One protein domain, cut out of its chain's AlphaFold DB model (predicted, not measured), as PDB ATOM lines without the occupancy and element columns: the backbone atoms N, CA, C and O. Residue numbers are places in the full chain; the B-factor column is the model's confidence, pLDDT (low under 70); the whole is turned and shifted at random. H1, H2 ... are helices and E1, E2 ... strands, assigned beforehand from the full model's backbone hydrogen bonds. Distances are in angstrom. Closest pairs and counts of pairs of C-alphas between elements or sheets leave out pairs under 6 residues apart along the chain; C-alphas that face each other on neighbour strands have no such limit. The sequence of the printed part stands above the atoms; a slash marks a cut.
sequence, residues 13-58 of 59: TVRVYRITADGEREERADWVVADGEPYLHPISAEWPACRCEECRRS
ATOM      1  N   THR A  13     -26.157  -1.293  33.110       80.88
ATOM      2  CA  THR A  13     -27.301  -1.467  34.016       80.88
ATOM      3  C   THR A  13     -27.078  -2.690  34.888       80.88
ATOM      4  O   THR A  13     -26.845  -3.786  34.375       80.88
ATOM      5  N   VAL A  14     -27.180  -2.512  36.200       80.44
ATOM      6  CA  VAL A  14     -27.191  -3.608  37.167       80.44
ATOM      7  C   VAL A  14     -28.638  -3.921  37.515       80.44
ATOM      8  O   VAL A  14     -29.432  -3.018  37.757       80.44
ATOM      9  N   ARG A  15     -28.981  -5.211  37.522       86.25
ATOM     10  CA  ARG A  15     -30.293  -5.713  37.939       86.25
ATOM     11  C   ARG A  15     -30.111  -6.830  38.950       86.25
ATOM     12  O   ARG A  15     -29.298  -7.731  38.739       86.25
ATOM     13  N   VAL A  16     -30.874  -6.770  40.030       83.94
ATOM     14  CA  VAL A  16     -30.839  -7.738  41.125       83.94
ATOM     15  C   VAL A  16     -32.119  -8.547  41.093       83.94
ATOM     16  O   VAL A  16     -33.214  -7.996  41.185       83.94
ATOM     17  N   TYR A  17     -31.968  -9.865  41.012       88.31
ATOM     18  CA  TYR A  17     -33.073 -10.810  41.056       88.31
ATOM     19  C   TYR A  17     -32.958 -11.688  42.295       88.31
ATOM     20  O   TYR A  17     -31.869 -12.138  42.652       88.31
ATOM     21  N   ARG A  18     -34.100 -11.994  42.906       87.81
ATOM     22  CA  ARG A  18     -34.256 -13.150  43.781       87.81
ATOM     23  C   ARG A  18     -34.754 -14.319  42.939       87.81
ATOM     24  O   ARG A  18     -35.681 -14.156  42.153       87.81
ATOM     25  N   ILE A  19     -34.159 -15.491  43.123       94.06
ATOM     26  CA  ILE A  19     -34.704 -16.734  42.573       94.06
ATOM     27  C   ILE A  19     -35.721 -17.275  43.583       94.06
ATOM     28  O   ILE A  19     -35.391 -17.434  44.762       94.06
ATOM     29  N   THR A  20     -36.969 -17.467  43.156       94.56
ATOM     30  CA  THR A  20     -38.043 -18.000  44.006       94.56
ATOM     31  C   THR A  20     -37.868 -19.506  44.220       94.56
ATOM     32  O   THR A  20     -37.040 -20.150  43.574       94.56
ATOM     33  N   ALA A  21     -38.648 -20.087  45.138       95.06
ATOM     34  CA  ALA A  21     -38.640 -21.535  45.364       95.06
ATOM     35  C   ALA A  21     -39.033 -22.329  44.103       95.06
ATOM     36  O   ALA A  21     -38.541 -23.437  43.905       95.06
ATOM     37  N   ASP A  22     -39.847 -21.726  43.234       96.69
ATOM     38  CA  ASP A  22     -40.300 -22.311  41.969       96.69
ATOM     39  C   ASP A  22     -39.289 -22.110  40.824       96.69
ATOM     40  O   ASP A  22     -39.530 -22.529  39.696       96.69
ATOM     41  N   GLY A  23     -38.141 -21.478  41.098       94.12
ATOM     42  CA  GLY A  23     -37.088 -21.212  40.112       94.12
ATOM     43  C   GLY A  23     -37.306 -19.955  39.265       94.12
ATOM     44  O   GLY A  23     -36.479 -19.646  38.407       94.12
ATOM     45  N   GLU A  24     -38.372 -19.202  39.527       96.44
ATOM     46  CA  GLU A  24     -38.689 -17.969  38.809       96.44
ATOM     47  C   GLU A  24     -37.856 -16.782  39.302       96.44
ATOM     48  O   GLU A  24     -37.356 -16.755  40.429       96.44
ATOM     49  N   ARG A  25     -37.698 -15.771  38.442       96.00
ATOM     50  CA  ARG A  25     -36.984 -14.534  38.784       96.00
ATOM     51  C   ARG A  25     -37.956 -13.491  39.317       96.00
ATOM     52  O   ARG A  25     -38.885 -13.093  38.626       96.00
ATOM     53  N   GLU A  26     -37.676 -12.980  40.506       92.88
ATOM     54  CA  GLU A  26     -38.358 -11.829  41.094       92.88
ATOM     55  C   GLU A  26     -37.381 -10.647  41.142       92.88
ATOM     56  O   GLU A  26     -36.342 -10.720  41.802       92.88
ATOM     57  N   GLU A  27     -37.676  -9.564  40.422       91.88
ATOM     58  CA  GLU A  27     -36.820  -8.372  40.406       91.88
ATOM     59  C   GLU A  27     -36.875  -7.633  41.751       91.88
ATOM     60  O   GLU A  27     -37.942  -7.453  42.338       91.88
ATOM     61  N   ARG A  28     -35.707  -7.239  42.266       89.00
ATOM     62  CA  ARG A  28     -35.562  -6.555  43.559       89.00
ATOM     63  C   ARG A  28     -35.069  -5.122  43.427       89.00
ATOM     64  O   ARG A  28     -35.491  -4.284  44.216       89.00
ATOM     65  N   ALA A  29     -34.171  -4.860  42.484       79.19
ATOM     66  CA  ALA A  29     -33.614  -3.534  42.256       79.19
ATOM     67  C   ALA A  29     -32.976  -3.445  40.870       79.19
ATOM     68  O   ALA A  29     -32.421  -4.432  40.373       79.19
ATOM     69  N   ASP A  30     -32.975  -2.244  40.309       85.50
ATOM     70  CA  ASP A  30     -32.207  -1.882  39.131       85.50
ATOM     71  C   ASP A  30     -31.557  -0.505  39.312       85.50
ATOM     72  O   ASP A  30     -32.068   0.370  40.010       85.50
ATOM     73  N   TRP A  31     -30.377  -0.323  38.727       79.62
ATOM     74  CA  TRP A  31     -29.771   1.000  38.600       79.62
ATOM     75  C   TRP A  31     -28.759   1.032  37.462       79.62
ATOM     76  O   TRP A  31     -28.278   0.012  36.960       79.62
ATOM     77  N   VAL A  32     -28.438   2.251  37.050       79.56
ATOM     78  CA  VAL A  32     -27.426   2.544  36.045       79.56
ATOM     79  C   VAL A  32     -26.122   2.889  36.749       79.56
ATOM     80  O   VAL A  32     -26.112   3.720  37.648       79.56
ATOM     81  N   VAL A  33     -25.033   2.266  36.313       73.50
ATOM     82  CA  VAL A  33     -23.665   2.661  36.648       73.50
ATOM     83  C   VAL A  33     -23.179   3.592  35.549       73.50
ATOM     84  O   VAL A  33     -23.109   3.198  34.376       73.50
ATOM     85  N   ALA A  34     -22.875   4.833  35.922       68.94
ATOM     86  CA  ALA A  34     -22.332   5.819  34.998       68.94
ATOM     87  C   ALA A  34     -20.847   5.550  34.691       68.94
ATOM     88  O   ALA A  34     -20.128   4.909  35.460       68.94
ATOM     89  N   ASP A  35     -20.366   6.068  33.558       65.62
ATOM     90  CA  ASP A  35     -18.955   5.957  33.179       65.62
ATOM     91  C   ASP A  35     -18.055   6.614  34.243       65.62
ATOM     92  O   ASP A  35     -18.150   7.815  34.502       65.62
ATOM     93  N   GLY A  36     -17.183   5.814  34.859       66.25
ATOM     94  CA  GLY A  36     -16.293   6.231  35.947       66.25
ATOM     95  C   GLY A  36     -16.784   5.919  37.365       66.25
ATOM     96  O   GLY A  36     -16.006   6.097  38.300       66.25
ATOM     97  N   GLU A  37     -18.013   5.427  37.550       63.56
ATOM     98  CA  GLU A  37     -18.482   4.972  38.863       63.56
ATOM     99  C   GLU A  37     -17.936   3.571  39.209       63.56
ATOM    100  O   GLU A  37     -17.942   2.667  38.364       63.56
ATOM    101  N   PRO A  38     -17.455   3.352  40.449       61.88
ATOM    102  CA  PRO A  38     -16.947   2.053  40.869       61.88
ATOM    103  C   PRO A  38     -18.094   1.047  41.033       61.88
ATOM    104  O   PRO A  38     -18.942   1.178  41.908       61.88
ATOM    105  N   TYR A  39     -18.081  -0.013  40.226       62.88
ATOM    106  CA  TYR A  39     -19.041  -1.130  40.287       62.88
ATOM    107  C   TYR A  39     -18.471  -2.384  40.966       62.88
ATOM    108  O   TYR A  39     -19.043  -3.470  40.886       62.88
ATOM    109  N   LEU A  40     -17.303  -2.261  41.594       58.66
ATOM    110  CA  LEU A  40     -16.549  -3.387  42.146       58.66
ATOM    111  C   LEU A  40     -17.090  -3.868  43.504       58.66
ATOM    112  O   LEU A  40     -16.718  -4.947  43.975       58.66
ATOM    113  N   HIS A  41     -17.965  -3.086  44.139       58.72
ATOM    114  CA  HIS A  41     -18.455  -3.387  45.475       58.72
ATOM    115  C   HIS A  41     -19.657  -4.336  45.459       58.72
ATOM    116  O   HIS A  41     -20.469  -4.304  44.530       58.72
ATOM    117  N   PRO A  42     -19.790  -5.188  46.492       57.28
ATOM    118  CA  PRO A  42     -20.969  -6.015  46.646       57.28
ATOM    119  C   PRO A  42     -22.212  -5.130  46.730       57.28
ATOM    120  O   PRO A  42     -22.250  -4.148  47.467       57.28
ATOM    121  N   ILE A  43     -23.223  -5.510  45.960       60.16
ATOM    122  CA  ILE A  43     -24.477  -4.775  45.792       60.16
ATOM    123  C   ILE A  43     -25.231  -4.596  47.122       60.16
ATOM    124  O   ILE A  43     -25.941  -3.612  47.311       60.16
ATOM    125  N   SER A  44     -25.076  -5.540  48.053       60.28
ATOM    126  CA  SER A  44     -25.594  -5.444  49.417       60.28
ATOM    127  C   SER A  44     -24.633  -6.101  50.410       60.28
ATOM    128  O   SER A  44     -23.797  -6.924  50.031       60.28
ATOM    129  N   ALA A  45     -24.785  -5.775  51.699       62.81
ATOM    130  CA  ALA A  45     -24.006  -6.365  52.794       62.81
ATOM    131  C   ALA A  45     -24.264  -7.874  53.003       62.81
ATOM    132  O   ALA A  45     -23.575  -8.513  53.792       62.81
ATOM    133  N   GLU A  46     -25.249  -8.443  52.303       55.66
ATOM    134  CA  GLU A  46     -25.541  -9.881  52.308       55.66
ATOM    135  C   GLU A  46     -24.569 -10.674  51.424       55.66
ATOM    136  O   GLU A  46     -24.438 -11.890  51.569       55.66
ATOM    137  N   TRP A  47     -23.873 -10.001  50.505       61.88
ATOM    138  CA  TRP A  47     -22.889 -10.634  49.639       61.88
ATOM    139  C   TRP A  47     -21.546 -10.765  50.361       61.88
ATOM    140  O   TRP A  47     -21.110  -9.835  51.045       61.88
ATOM    141  N   PRO A  48     -20.831 -11.891  50.184       63.62
ATOM    142  CA  PRO A  48     -19.491 -12.026  50.729       63.62
ATOM    143  C   PRO A  48     -18.585 -10.927  50.165       63.62
ATOM    144  O   PRO A  48     -18.714 -10.538  49.002       63.62
ATOM    145  N   ALA A  49     -17.636 -10.461  50.982       67.25
ATOM    146  CA  ALA A  49     -16.651  -9.478  50.548       67.25
ATOM    147  C   ALA A  49     -16.012  -9.912  49.219       67.25
ATOM    148  O   ALA A  49     -15.531 -11.047  49.083       67.25
ATOM    149  N   CYS A  50     -16.040  -9.014  48.231       68.31
ATOM    150  CA  CYS A  50     -15.511  -9.288  46.904       68.31
ATOM    151  C   CYS A  50     -14.019  -9.636  47.003       68.31
ATOM    152  O   CYS A  50     -13.226  -8.880  47.560       68.31
ATOM    153  N   ARG A  51     -13.627 -10.798  46.467       69.00
ATOM    154  CA  ARG A  51     -12.246 -11.307  46.552       69.00
ATOM    155  C   ARG A  51     -11.388 -10.964  45.331       69.00
ATOM    156  O   ARG A  51     -10.289 -11.513  45.221       69.00
ATOM    157  N   CYS A  52     -11.849 -10.131  44.397       69.81
ATOM    158  CA  CYS A  52     -11.040  -9.774  43.228       69.81
ATOM    159  C   CYS A  52      -9.815  -8.930  43.633       69.81
ATOM    160  O   CYS A  52      -9.802  -8.323  44.704       69.81
ATOM    161  N   GLU A  53      -8.764  -8.922  42.807       72.50
ATOM    162  CA  GLU A  53      -7.532  -8.175  43.114       72.50
ATOM    163  C   GLU A  53      -7.785  -6.675  43.287       72.50
ATOM    164  O   GLU A  53      -7.210  -6.064  44.180       72.50
ATOM    165  N   GLU A  54      -8.690  -6.107  42.493       67.06
ATOM    166  CA  GLU A  54      -9.045  -4.686  42.554       67.06
ATOM    167  C   GLU A  54      -9.722  -4.316  43.887       67.06
ATOM    168  O   GLU A  54      -9.341  -3.332  44.522       67.06
ATOM    169  N   CYS A  55     -10.639  -5.151  44.392       65.31
ATOM    170  CA  CYS A  55     -11.268  -4.951  45.705       65.31
ATOM    171  C   CYS A  55     -10.313  -5.170  46.878       65.31
ATOM    172  O   CYS A  55     -10.531  -4.614  47.946       65.31
ATOM    173  N   ARG A  56      -9.248  -5.964  46.702       70.12
ATOM    174  CA  ARG A  56      -8.192  -6.095  47.719       70.12
ATOM    175  C   ARG A  56      -7.225  -4.906  47.728       70.12
ATOM    176  O   ARG A  56      -6.474  -4.766  48.687       70.12
ATOM    177  N   ARG A  57      -7.200  -4.096  46.661       67.81
ATOM    178  CA  ARG A  57      -6.300  -2.942  46.492       67.81
ATOM    179  C   ARG A  57      -6.925  -1.604  46.897       67.81
ATOM    180  O   ARG A  57      -6.169  -0.663  47.117       67.81
ATOM    181  N   SER A  58      -8.253  -1.506  46.989       52.50
ATOM    182  CA  SER A  58      -8.940  -0.282  47.432       52.50
ATOM    183  C   SER A  58      -9.252  -0.350  48.938       52.50
ATOM    184  O   SER A  58      -9.931  -1.296  49.339       52.50
TER     185      SER A  58
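AT A GLANCE: This is residues 13 to 58 of the 59 residues of an uncharacterized protein of Streptomyces tateyamensis (UniProt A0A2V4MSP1). Picture a long two-strand hairpin, E1 and E2, from which a long looping tail, residues 34 to 52, leads away to one short helix, H1, far from the hairpin's turn. The hairpin and the tail together make the length, and E2 bends along its way. The printed part has 46 residues, with two named strands and then one named helix in the order E1, E2, H1; the sheet has the order E1 - E2 and is antiparallel. The class is mixed, helices and strands, with under half of the residues in named elements. The whole is loose, with a radius of gyration of the C-alphas of 13.2 A, and elongated, with spans of 39 by 23 by 14 A.

IN THESE COORDINATES: Begin at C-alpha 13, at (-27.301, -1.467, 34.016), where strand E1 starts; it holds residues 13 to 19 and is 19.0 A long from first to last C-alpha. Read on through residues 20 to 24 to C-alpha 25 at (-36.984, -14.534, 38.784), the first of strand E2. E2 holds residues 25 to 33 and is 21.9 A long from first to last C-alpha. Past residues 34 to 52, which hold no named element, helix H1 takes residues 53 to 57; its last C-alpha, that of Arg 57, is at (-6.300, -2.942, 46.492), 6.3 A from its first.

HOW THE PARTS SIT: Look first at E1 and E2, a hairpin of antiparallel neighbour strands joined by a tight link of 5 residues, with 162 degrees between their directions. The C-alphas of Arg 15 and Asp 30 face each other at 4.4 A, and those of Ile 19 and Arg 25 at 4.9 A. Between the strands, N 16 and O 29 are 2.8 A apart and N 31 and O 14 are 3.0 A apart, both within hydrogen-bond range. At residue 28 you will find that E2 bends by 65 degrees. E1 and H1 are apart, with no C-alpha of the one within 8 A of the other. In H1 every O i to N i+4 pair is within hydrogen-bond range.

THE WHOLE: The two C-alphas farthest apart are those of Asp 22, in the link of the hairpin, and Arg 57, in H1, at 39.4 A. From Thr 13 to Ser 58 the first and last printed C-alphas are 22.8 A apart. The printed part has no cut. The link from E2 to H1 is long, with 19 residues, and its C-alphas lie 4 to 17 A from the mean of all C-alphas. Look at the B-factor column for the model's confidence: the mean pLDDT of the printed part is 74.9, and 23 residues are under 70, namely 34 to 52, 54 to 55 and 57 to 58.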